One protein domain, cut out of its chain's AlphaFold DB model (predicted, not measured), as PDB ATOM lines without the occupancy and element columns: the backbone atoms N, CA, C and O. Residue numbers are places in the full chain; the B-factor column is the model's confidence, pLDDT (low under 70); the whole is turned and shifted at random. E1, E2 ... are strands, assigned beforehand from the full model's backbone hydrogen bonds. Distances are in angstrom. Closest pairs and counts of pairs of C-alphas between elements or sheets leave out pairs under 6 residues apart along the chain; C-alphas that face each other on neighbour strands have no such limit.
ATOM      1  N   ILE A 175     -36.761 -19.171 -38.903       76.31
ATOM      2  CA  ILE A 175     -36.192 -19.585 -37.615       76.31
ATOM      3  C   ILE A 175     -35.330 -18.425 -37.103       76.31
ATOM      4  O   ILE A 175     -34.500 -17.902 -37.840       76.31
ATOM      5  N   GLY A 176     -35.544 -17.995 -35.862       69.50
ATOM      6  CA  GLY A 176     -34.745 -16.992 -35.162       69.50
ATOM      7  C   GLY A 176     -33.960 -17.632 -34.023       69.50
ATOM      8  O   GLY A 176     -34.501 -18.453 -33.291       69.50
ATOM      9  N   ILE A 177     -32.695 -17.253 -33.859       76.81
ATOM     10  CA  ILE A 177     -31.838 -17.708 -32.759       76.81
ATOM     11  C   ILE A 177     -31.366 -16.468 -32.003       76.81
ATOM     12  O   ILE A 177     -30.835 -15.539 -32.610       76.81
ATOM     13  N   VAL A 178     -31.573 -16.440 -30.689       72.31
ATOM     14  CA  VAL A 178     -31.131 -15.360 -29.800       72.31
ATOM     15  C   VAL A 178     -30.152 -15.946 -28.797       72.31
ATOM     16  O   VAL A 178     -30.522 -16.831 -28.036       72.31
ATOM     17  N   ALA A 179     -28.923 -15.437 -28.773       78.44
ATOM     18  CA  ALA A 179     -27.926 -15.750 -27.755       78.44
ATOM     19  C   ALA A 179     -27.362 -14.435 -27.199       78.44
ATOM     20  O   ALA A 179     -26.807 -13.635 -27.950       78.44
ATOM     21  N   GLY A 180     -27.538 -14.174 -25.903       79.00
ATOM     22  CA  GLY A 180     -27.172 -12.891 -25.301       79.00
ATOM     23  C   GLY A 180     -27.494 -12.794 -23.812       79.00
ATOM     24  O   GLY A 180     -27.472 -13.796 -23.100       79.00
ATOM     25  N   LYS A 181     -27.777 -11.580 -23.335       76.38
ATOM     26  CA  LYS A 181     -28.244 -11.303 -21.969       76.38
ATOM     27  C   LYS A 181     -29.571 -10.546 -22.014       76.38
ATOM     28  O   LYS A 181     -29.753  -9.722 -22.907       76.38
ATOM     29  N   ASP A 182     -30.482 -10.827 -21.084       78.25
ATOM     30  CA  ASP A 182     -31.722 -10.056 -20.926       78.25
ATOM     31  C   ASP A 182     -31.467  -8.677 -20.283       78.25
ATOM     32  O   ASP A 182     -30.335  -8.321 -19.941       78.25
ATOM     33  N   SER A 183     -32.534  -7.892 -20.104       77.88
ATOM     34  CA  SER A 183     -32.497  -6.578 -19.441       77.88
ATOM     35  C   SER A 183     -32.023  -6.624 -17.983       77.88
ATOM     36  O   SER A 183     -31.675  -5.588 -17.426       77.88
ATOM     37  N   GLU A 184     -31.988  -7.808 -17.370       87.94
ATOM     38  CA  GLU A 184     -31.524  -8.063 -16.001       87.94
ATOM     39  C   GLU A 184     -30.114  -8.693 -15.986       87.94
ATOM     40  O   GLU A 184     -29.596  -9.056 -14.931       87.94
ATOM     41  N   GLY A 185     -29.459  -8.810 -17.151       80.19
ATOM     42  CA  GLY A 185     -28.102  -9.335 -17.301       80.19
ATOM     43  C   GLY A 185     -27.988 -10.863 -17.267       80.19
ATOM     44  O   GLY A 185     -26.864 -11.380 -17.305       80.19
ATOM     45  N   ARG A 186     -29.104 -11.599 -17.216       82.50
ATOM     46  CA  ARG A 186     -29.122 -13.069 -17.197       82.50
ATOM     47  C   ARG A 186     -28.905 -13.619 -18.607       82.50
ATOM     48  O   ARG A 186     -29.423 -13.042 -19.561       82.50
ATOM     49  N   PRO A 187     -28.153 -14.720 -18.770       79.81
ATOM     50  CA  PRO A 187     -27.921 -15.308 -20.081       79.81
ATOM     51  C   PRO A 187     -29.232 -15.801 -20.702       79.81
ATOM     52  O   PRO A 187     -30.040 -16.454 -20.044       79.81
ATOM     53  N   VAL A 188     -29.409 -15.520 -21.988       75.94
ATOM     54  CA  VAL A 188     -30.546 -15.956 -22.794       75.94
ATOM     55  C   VAL A 188     -30.021 -16.714 -24.005       75.94
ATOM     56  O   VAL A 188     -29.197 -16.188 -24.746       75.94
ATOM     57  N   SER A 189     -30.511 -17.935 -24.206       83.62
ATOM     58  CA  SER A 189     -30.317 -18.733 -25.418       83.62
ATOM     59  C   SER A 189     -31.682 -19.262 -25.845       83.62
ATOM     60  O   SER A 189     -32.321 -19.986 -25.082       83.62
ATOM     61  N   GLN A 190     -32.179 -18.835 -27.003       73.31
ATOM     62  CA  GLN A 190     -33.522 -19.156 -27.482       73.31
ATOM     63  C   GLN A 190     -33.521 -19.446 -28.978       73.31
ATOM     64  O   GLN A 190     -32.796 -18.815 -29.746       73.31
ATOM     65  N   VAL A 191     -34.400 -20.359 -29.384       81.50
ATOM     66  CA  VAL A 191     -34.748 -20.610 -30.782       81.50
ATOM     67  C   VAL A 191     -36.248 -20.368 -30.934       81.50
ATOM     68  O   VAL A 191     -37.046 -20.977 -30.227       81.50
ATOM     69  N   ALA A 192     -36.632 -19.476 -31.843       74.12
ATOM     70  CA  ALA A 192     -38.013 -19.164 -32.188       74.12
ATOM     71  C   ALA A 192     -38.300 -19.631 -33.618       74.12
ATOM     72  O   ALA A 192     -37.537 -19.335 -34.531       74.12
ATOM     73  N   ILE A 193     -39.400 -20.349 -33.833       83.75
ATOM     74  CA  ILE A 193     -39.769 -20.888 -35.147       83.75
ATOM     75  C   ILE A 193     -41.110 -20.279 -35.555       83.75
ATOM     76  O   ILE A 193     -42.108 -20.440 -34.858       83.75
ATOM     77  N   SER A 194     -41.130 -19.584 -36.689       82.06
ATOM     78  CA  SER A 194     -42.331 -19.046 -37.329       82.06
ATOM     79  C   SER A 194     -42.677 -19.924 -38.524       82.06
ATOM     80  O   SER A 194     -42.103 -19.755 -39.597       82.06
ATOM     81  N   ALA A 195     -43.597 -20.871 -38.351       80.00
ATOM     82  CA  ALA A 195     -44.076 -21.738 -39.425       80.00
ATOM     83  C   ALA A 195     -45.485 -22.273 -39.117       80.00
ATOM     84  O   ALA A 195     -45.855 -22.430 -37.955       80.00
ATOM     85  N   SER A 196     -46.265 -22.590 -40.156       83.75
ATOM     86  CA  SER A 196     -47.549 -23.299 -40.015       83.75
ATOM     87  C   SER A 196     -47.369 -24.794 -39.731       83.75
ATOM     88  O   SER A 196     -48.260 -25.432 -39.166       83.75
ATOM     89  N   GLN A 197     -46.221 -25.350 -40.129       84.50
ATOM     90  CA  GLN A 197     -45.836 -26.736 -39.904       84.50
ATOM     91  C   GLN A 197     -44.342 -26.829 -39.567       84.50
ATOM     92  O   GLN A 197     -43.533 -26.096 -40.133       84.50
ATOM     93  N   LEU A 198     -43.978 -27.740 -38.666       86.88
ATOM     94  CA  LEU A 198     -42.593 -28.054 -38.301       86.88
ATOM     95  C   LEU A 198     -42.434 -29.569 -38.285       86.88
ATOM     96  O   LEU A 198     -43.228 -30.243 -37.641       86.88
ATOM     97  N   PHE A 199     -41.405 -30.097 -38.941       83.19
ATOM     98  CA  PHE A 199     -41.087 -31.523 -38.933       83.19
ATOM     99  C   PHE A 199     -39.613 -31.698 -38.598       83.19
ATOM    100  O   PHE A 199     -38.750 -31.159 -39.289       83.19
ATOM    101  N   VAL A 200     -39.326 -32.452 -37.544       83.56
ATOM    102  CA  VAL A 200     -37.972 -32.927 -37.252       83.56
ATOM    103  C   VAL A 200     -37.839 -34.302 -37.895       83.56
ATOM    104  O   VAL A 200     -38.676 -35.164 -37.635       83.56
ATOM    105  N   PHE A 201     -36.834 -34.505 -38.745       78.19
ATOM    106  CA  PHE A 201     -36.562 -35.769 -39.439       78.19
ATOM    107  C   PHE A 201     -35.057 -36.074 -39.433       78.19
ATOM    108  O   PHE A 201     -34.245 -35.173 -39.227       78.19
ATOM    109  N   ASP A 202     -34.687 -37.340 -39.630       77.06
ATOM    110  CA  ASP A 202     -33.287 -37.758 -39.761       77.06
ATOM    111  C   ASP A 202     -32.831 -37.581 -41.220       77.06
ATOM    112  O   ASP A 202     -33.323 -38.298 -42.096       77.06
ATOM    113  N   PRO A 203     -31.902 -36.653 -41.521       73.81
ATOM    114  CA  PRO A 203     -31.460 -36.411 -42.892       73.81
ATOM    115  C   PRO A 203     -30.682 -37.591 -43.491       73.81
ATOM    116  O   PRO A 203     -30.578 -37.685 -44.711       73.81
ATOM    117  N   ASN A 204     -30.153 -38.499 -42.664       78.88
ATOM    118  CA  ASN A 204     -29.426 -39.682 -43.131       78.88
ATOM    119  C   ASN A 204     -30.358 -40.852 -43.473       78.88
ATOM    120  O   ASN A 204     -29.908 -41.850 -44.034       78.88
ATOM    121  N   ASN A 205     -31.645 -40.743 -43.138       79.19
ATOM    122  CA  ASN A 205     -32.658 -41.743 -43.450       79.19
ATOM    123  C   ASN A 205     -33.956 -41.065 -43.937       79.19
ATOM    124  O   ASN A 205     -34.959 -41.054 -43.219       79.19
ATOM    125  N   PRO A 206     -33.944 -40.476 -45.148       66.88
ATOM    126  CA  PRO A 206     -35.023 -39.620 -45.649       66.88
ATOM    127  C   PRO A 206     -36.341 -40.362 -45.916       66.88
ATOM    128  O   PRO A 206     -37.400 -39.738 -45.915       66.88
ATOM    129  N   ASP A 207     -36.298 -41.685 -46.099       75.38
ATOM    130  CA  ASP A 207     -37.488 -42.518 -46.321       75.38
ATOM    131  C   ASP A 207     -38.216 -42.875 -45.012       75.38
ATOM    132  O   ASP A 207     -39.335 -43.400 -45.021       75.38
ATOM    133  N   ASN A 208     -37.604 -42.586 -43.859       71.88
ATOM    134  CA  ASN A 208     -38.235 -42.803 -42.568       71.88
ATOM    135  C   ASN A 208     -39.275 -41.710 -42.284       71.88
ATOM    136  O   ASN A 208     -38.972 -40.627 -41.789       71.88
ATOM    137  N   THR A 209     -40.537 -42.034 -42.548       63.50
ATOM    138  CA  THR A 209     -41.694 -41.150 -42.321       63.50
ATOM    139  C   THR A 209     -42.080 -40.984 -40.846       63.50
ATOM    140  O   THR A 209     -43.010 -40.239 -40.527       63.50
ATOM    141  N   ALA A 210     -41.388 -41.653 -39.917       64.06
ATOM    142  CA  ALA A 210     -41.607 -41.474 -38.489       64.06
ATOM    143  C   ALA A 210     -40.941 -40.179 -38.002       64.06
ATOM    144  O   ALA A 210     -39.811 -40.190 -37.518       64.06
ATOM    145  N   TYR A 211     -41.658 -39.060 -38.107       66.62
ATOM    146  CA  TYR A 211     -41.215 -37.785 -37.546       66.62
ATOM    147  C   TYR A 211     -41.165 -37.868 -36.006       66.62
ATOM    148  O   TYR A 211     -42.220 -38.026 -35.383       66.62
ATOM    149  N   PRO A 212     -39.989 -37.758 -35.352       76.50
ATOM    150  CA  PRO A 212     -39.889 -37.714 -33.889       76.50
ATOM    151  C   PRO A 212     -40.683 -36.563 -33.257       76.50
ATOM    152  O   PRO A 212     -41.165 -36.699 -32.134       76.50
ATOM    153  N   PHE A 213     -40.835 -35.448 -33.975       87.88
ATOM    154  CA  PHE A 213     -41.615 -34.295 -33.547       87.88
ATOM    155  C   PHE A 213     -42.206 -33.593 -34.769       87.88
ATOM    156  O   PHE A 213     -41.466 -33.198 -35.676       87.88
ATOM    157  N   ALA A 214     -43.527 -33.424 -34.787       88.06
ATOM    158  CA  ALA A 214     -44.208 -32.684 -35.838       88.06
ATOM    159  C   ALA A 214     -45.244 -31.712 -35.270       88.06
ATOM    160  O   ALA A 214     -46.044 -32.079 -34.412       88.06
ATOM    161  N   VAL A 215     -45.270 -30.490 -35.794       89.69
ATOM    162  CA  VAL A 215     -46.347 -29.517 -35.598       89.69
ATOM    163  C   VAL A 215     -47.089 -29.398 -36.915       89.69
ATOM    164  O   VAL A 215     -46.482 -29.094 -37.937       89.69
ATOM    165  N   SER A 216     -48.393 -29.649 -36.914       86.12
ATOM    166  CA  SER A 216     -49.224 -29.485 -38.107       86.12
ATOM    167  C   SER A 216     -50.678 -29.252 -37.723       86.12
ATOM    168  O   SER A 216     -51.219 -29.937 -36.853       86.12
ATOM    169  N   GLY A 217     -51.315 -28.257 -38.347       82.69
ATOM    170  CA  GLY A 217     -52.723 -27.931 -38.090       82.69
ATOM    171  C   GLY A 217     -53.009 -27.593 -36.622       82.69
ATOM    172  O   GLY A 217     -54.044 -27.993 -36.095       82.69
ATOM    173  N   GLY A 218     -52.059 -26.936 -35.944       83.75
ATOM    174  CA  GLY A 218     -52.159 -26.577 -34.523       83.75
ATOM    175  C   GLY A 218     -51.996 -27.745 -33.545       83.75
ATOM    176  O   GLY A 218     -52.176 -27.561 -32.346       83.75
ATOM    177  N   LYS A 219     -51.662 -28.947 -34.028       87.38
ATOM    178  CA  LYS A 219     -51.419 -30.129 -33.196       87.38
ATOM    179  C   LYS A 219     -49.940 -30.465 -33.175       87.38
ATOM    180  O   LYS A 219     -49.262 -30.338 -34.193       87.38
ATOM    181  N   VAL A 220     -49.477 -30.950 -32.029       91.44
ATOM    182  CA  VAL A 220     -48.148 -31.539 -31.876       91.44
ATOM    183  C   VAL A 220     -48.295 -33.057 -31.870       91.44
ATOM    184  O   VAL A 220     -49.103 -33.604 -31.120       91.44
ATOM    185  N   VAL A 221     -47.530 -33.736 -32.718       89.75
ATOM    186  CA  VAL A 221     -47.478 -35.194 -32.807       89.75
ATOM    187  C   VAL A 221     -46.099 -35.650 -32.358       89.75
ATOM    188  O   VAL A 221     -45.086 -35.262 -32.939       89.75
ATOM    189  N   ILE A 222     -46.082 -36.478 -31.315       91.06
ATOM    190  CA  ILE A 222     -44.871 -37.067 -30.744       91.06
ATOM    191  C   ILE A 222     -45.141 -38.564 -30.549       91.06
ATOM    192  O   ILE A 222     -45.999 -38.915 -29.736       91.06
TER     193      ILE A 222
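AT A GLANCE: This is residues 175 to 222 of the 323 residues of the protein "Host specificity protein J" of Escherichia coli (UniProt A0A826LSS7). A long two-strand hairpin of E1 and E2 leads into a small three-strand sheet of E3, E4 and E5, which is set across the longest axis of the model. Between E3 and E4 the chain makes a wide loop, residues 201 to 212, of which residues 203 to 208 stick out at the end of the model away from the turn of the first hairpin. The printed part has 48 residues, with five named strands in the order E1 E2 E3 E4 E5 and no named helix, and its class is all strand. Both sheets are antiparallel, one in the order E1 - E2 and the other in the order E3 - E4 - E5. The whole is extended, with a radius of gyration of the C-alphas of 15.1 A, and elongated, spanning 45 by 27 by 16 A.

HOW THE PARTS SIT: E1, residues 175 to 181, and E2, residues 187 to 194, form a hairpin, antiparallel with 166 degrees between their directions. Their C-alphas 181 and 187 face each other at 4.4 A, and N 176 and O 192 are within hydrogen-bond range at 2.7 A, as are N 190 and O 178 at 2.8 A. E3, residues 197 to 200, follows E2 after a tight link, yet the two strands are apart. E3 and E4, residues 213 to 216, form a hairpin, antiparallel at 167 degrees; C-alphas 199 and 214 face each other at 4.5 A, and N 198 and O 215 are 2.9 A apart, within hydrogen-bond range. E4 and E5, residues 219 to 221, form another hairpin, antiparallel at 154 degrees, with N 221 and O 214 within hydrogen-bond range at 2.8 A. E3, E4 and E5 make a meander, each strand the antiparallel neighbour of the one before, with E3 and E5 as edge strands and E4 as the inner one. E1 is apart from E3, E4 and E5, and E2 is apart from E4 and E5.

IN THESE COORDINATES: E1 begins at C-alpha 175, at (-36.192, -19.585, -37.615), and is 19.4 A long from first to last C-alpha. E2, the longest strand with 8 residues, measures 22.8 A and ends at C-alpha 194, at (-42.331, -19.046, -37.329). E3 measures 10.4 A, E4 10.1 A and E5 6.4 A, the last ending at C-alpha 221, at (-47.478, -35.194, -32.807).

THE WHOLE: The two C-alphas farthest apart, those of Glu 184 and Asp 207, are 46.3 A apart. The printed part has no cut. The link from E3 to E4, 12 residues, is long; the other three links are tight. The mean pLDDT of the printed part is 79.6, and residues 176, 206 and 209 to 211 are under 70.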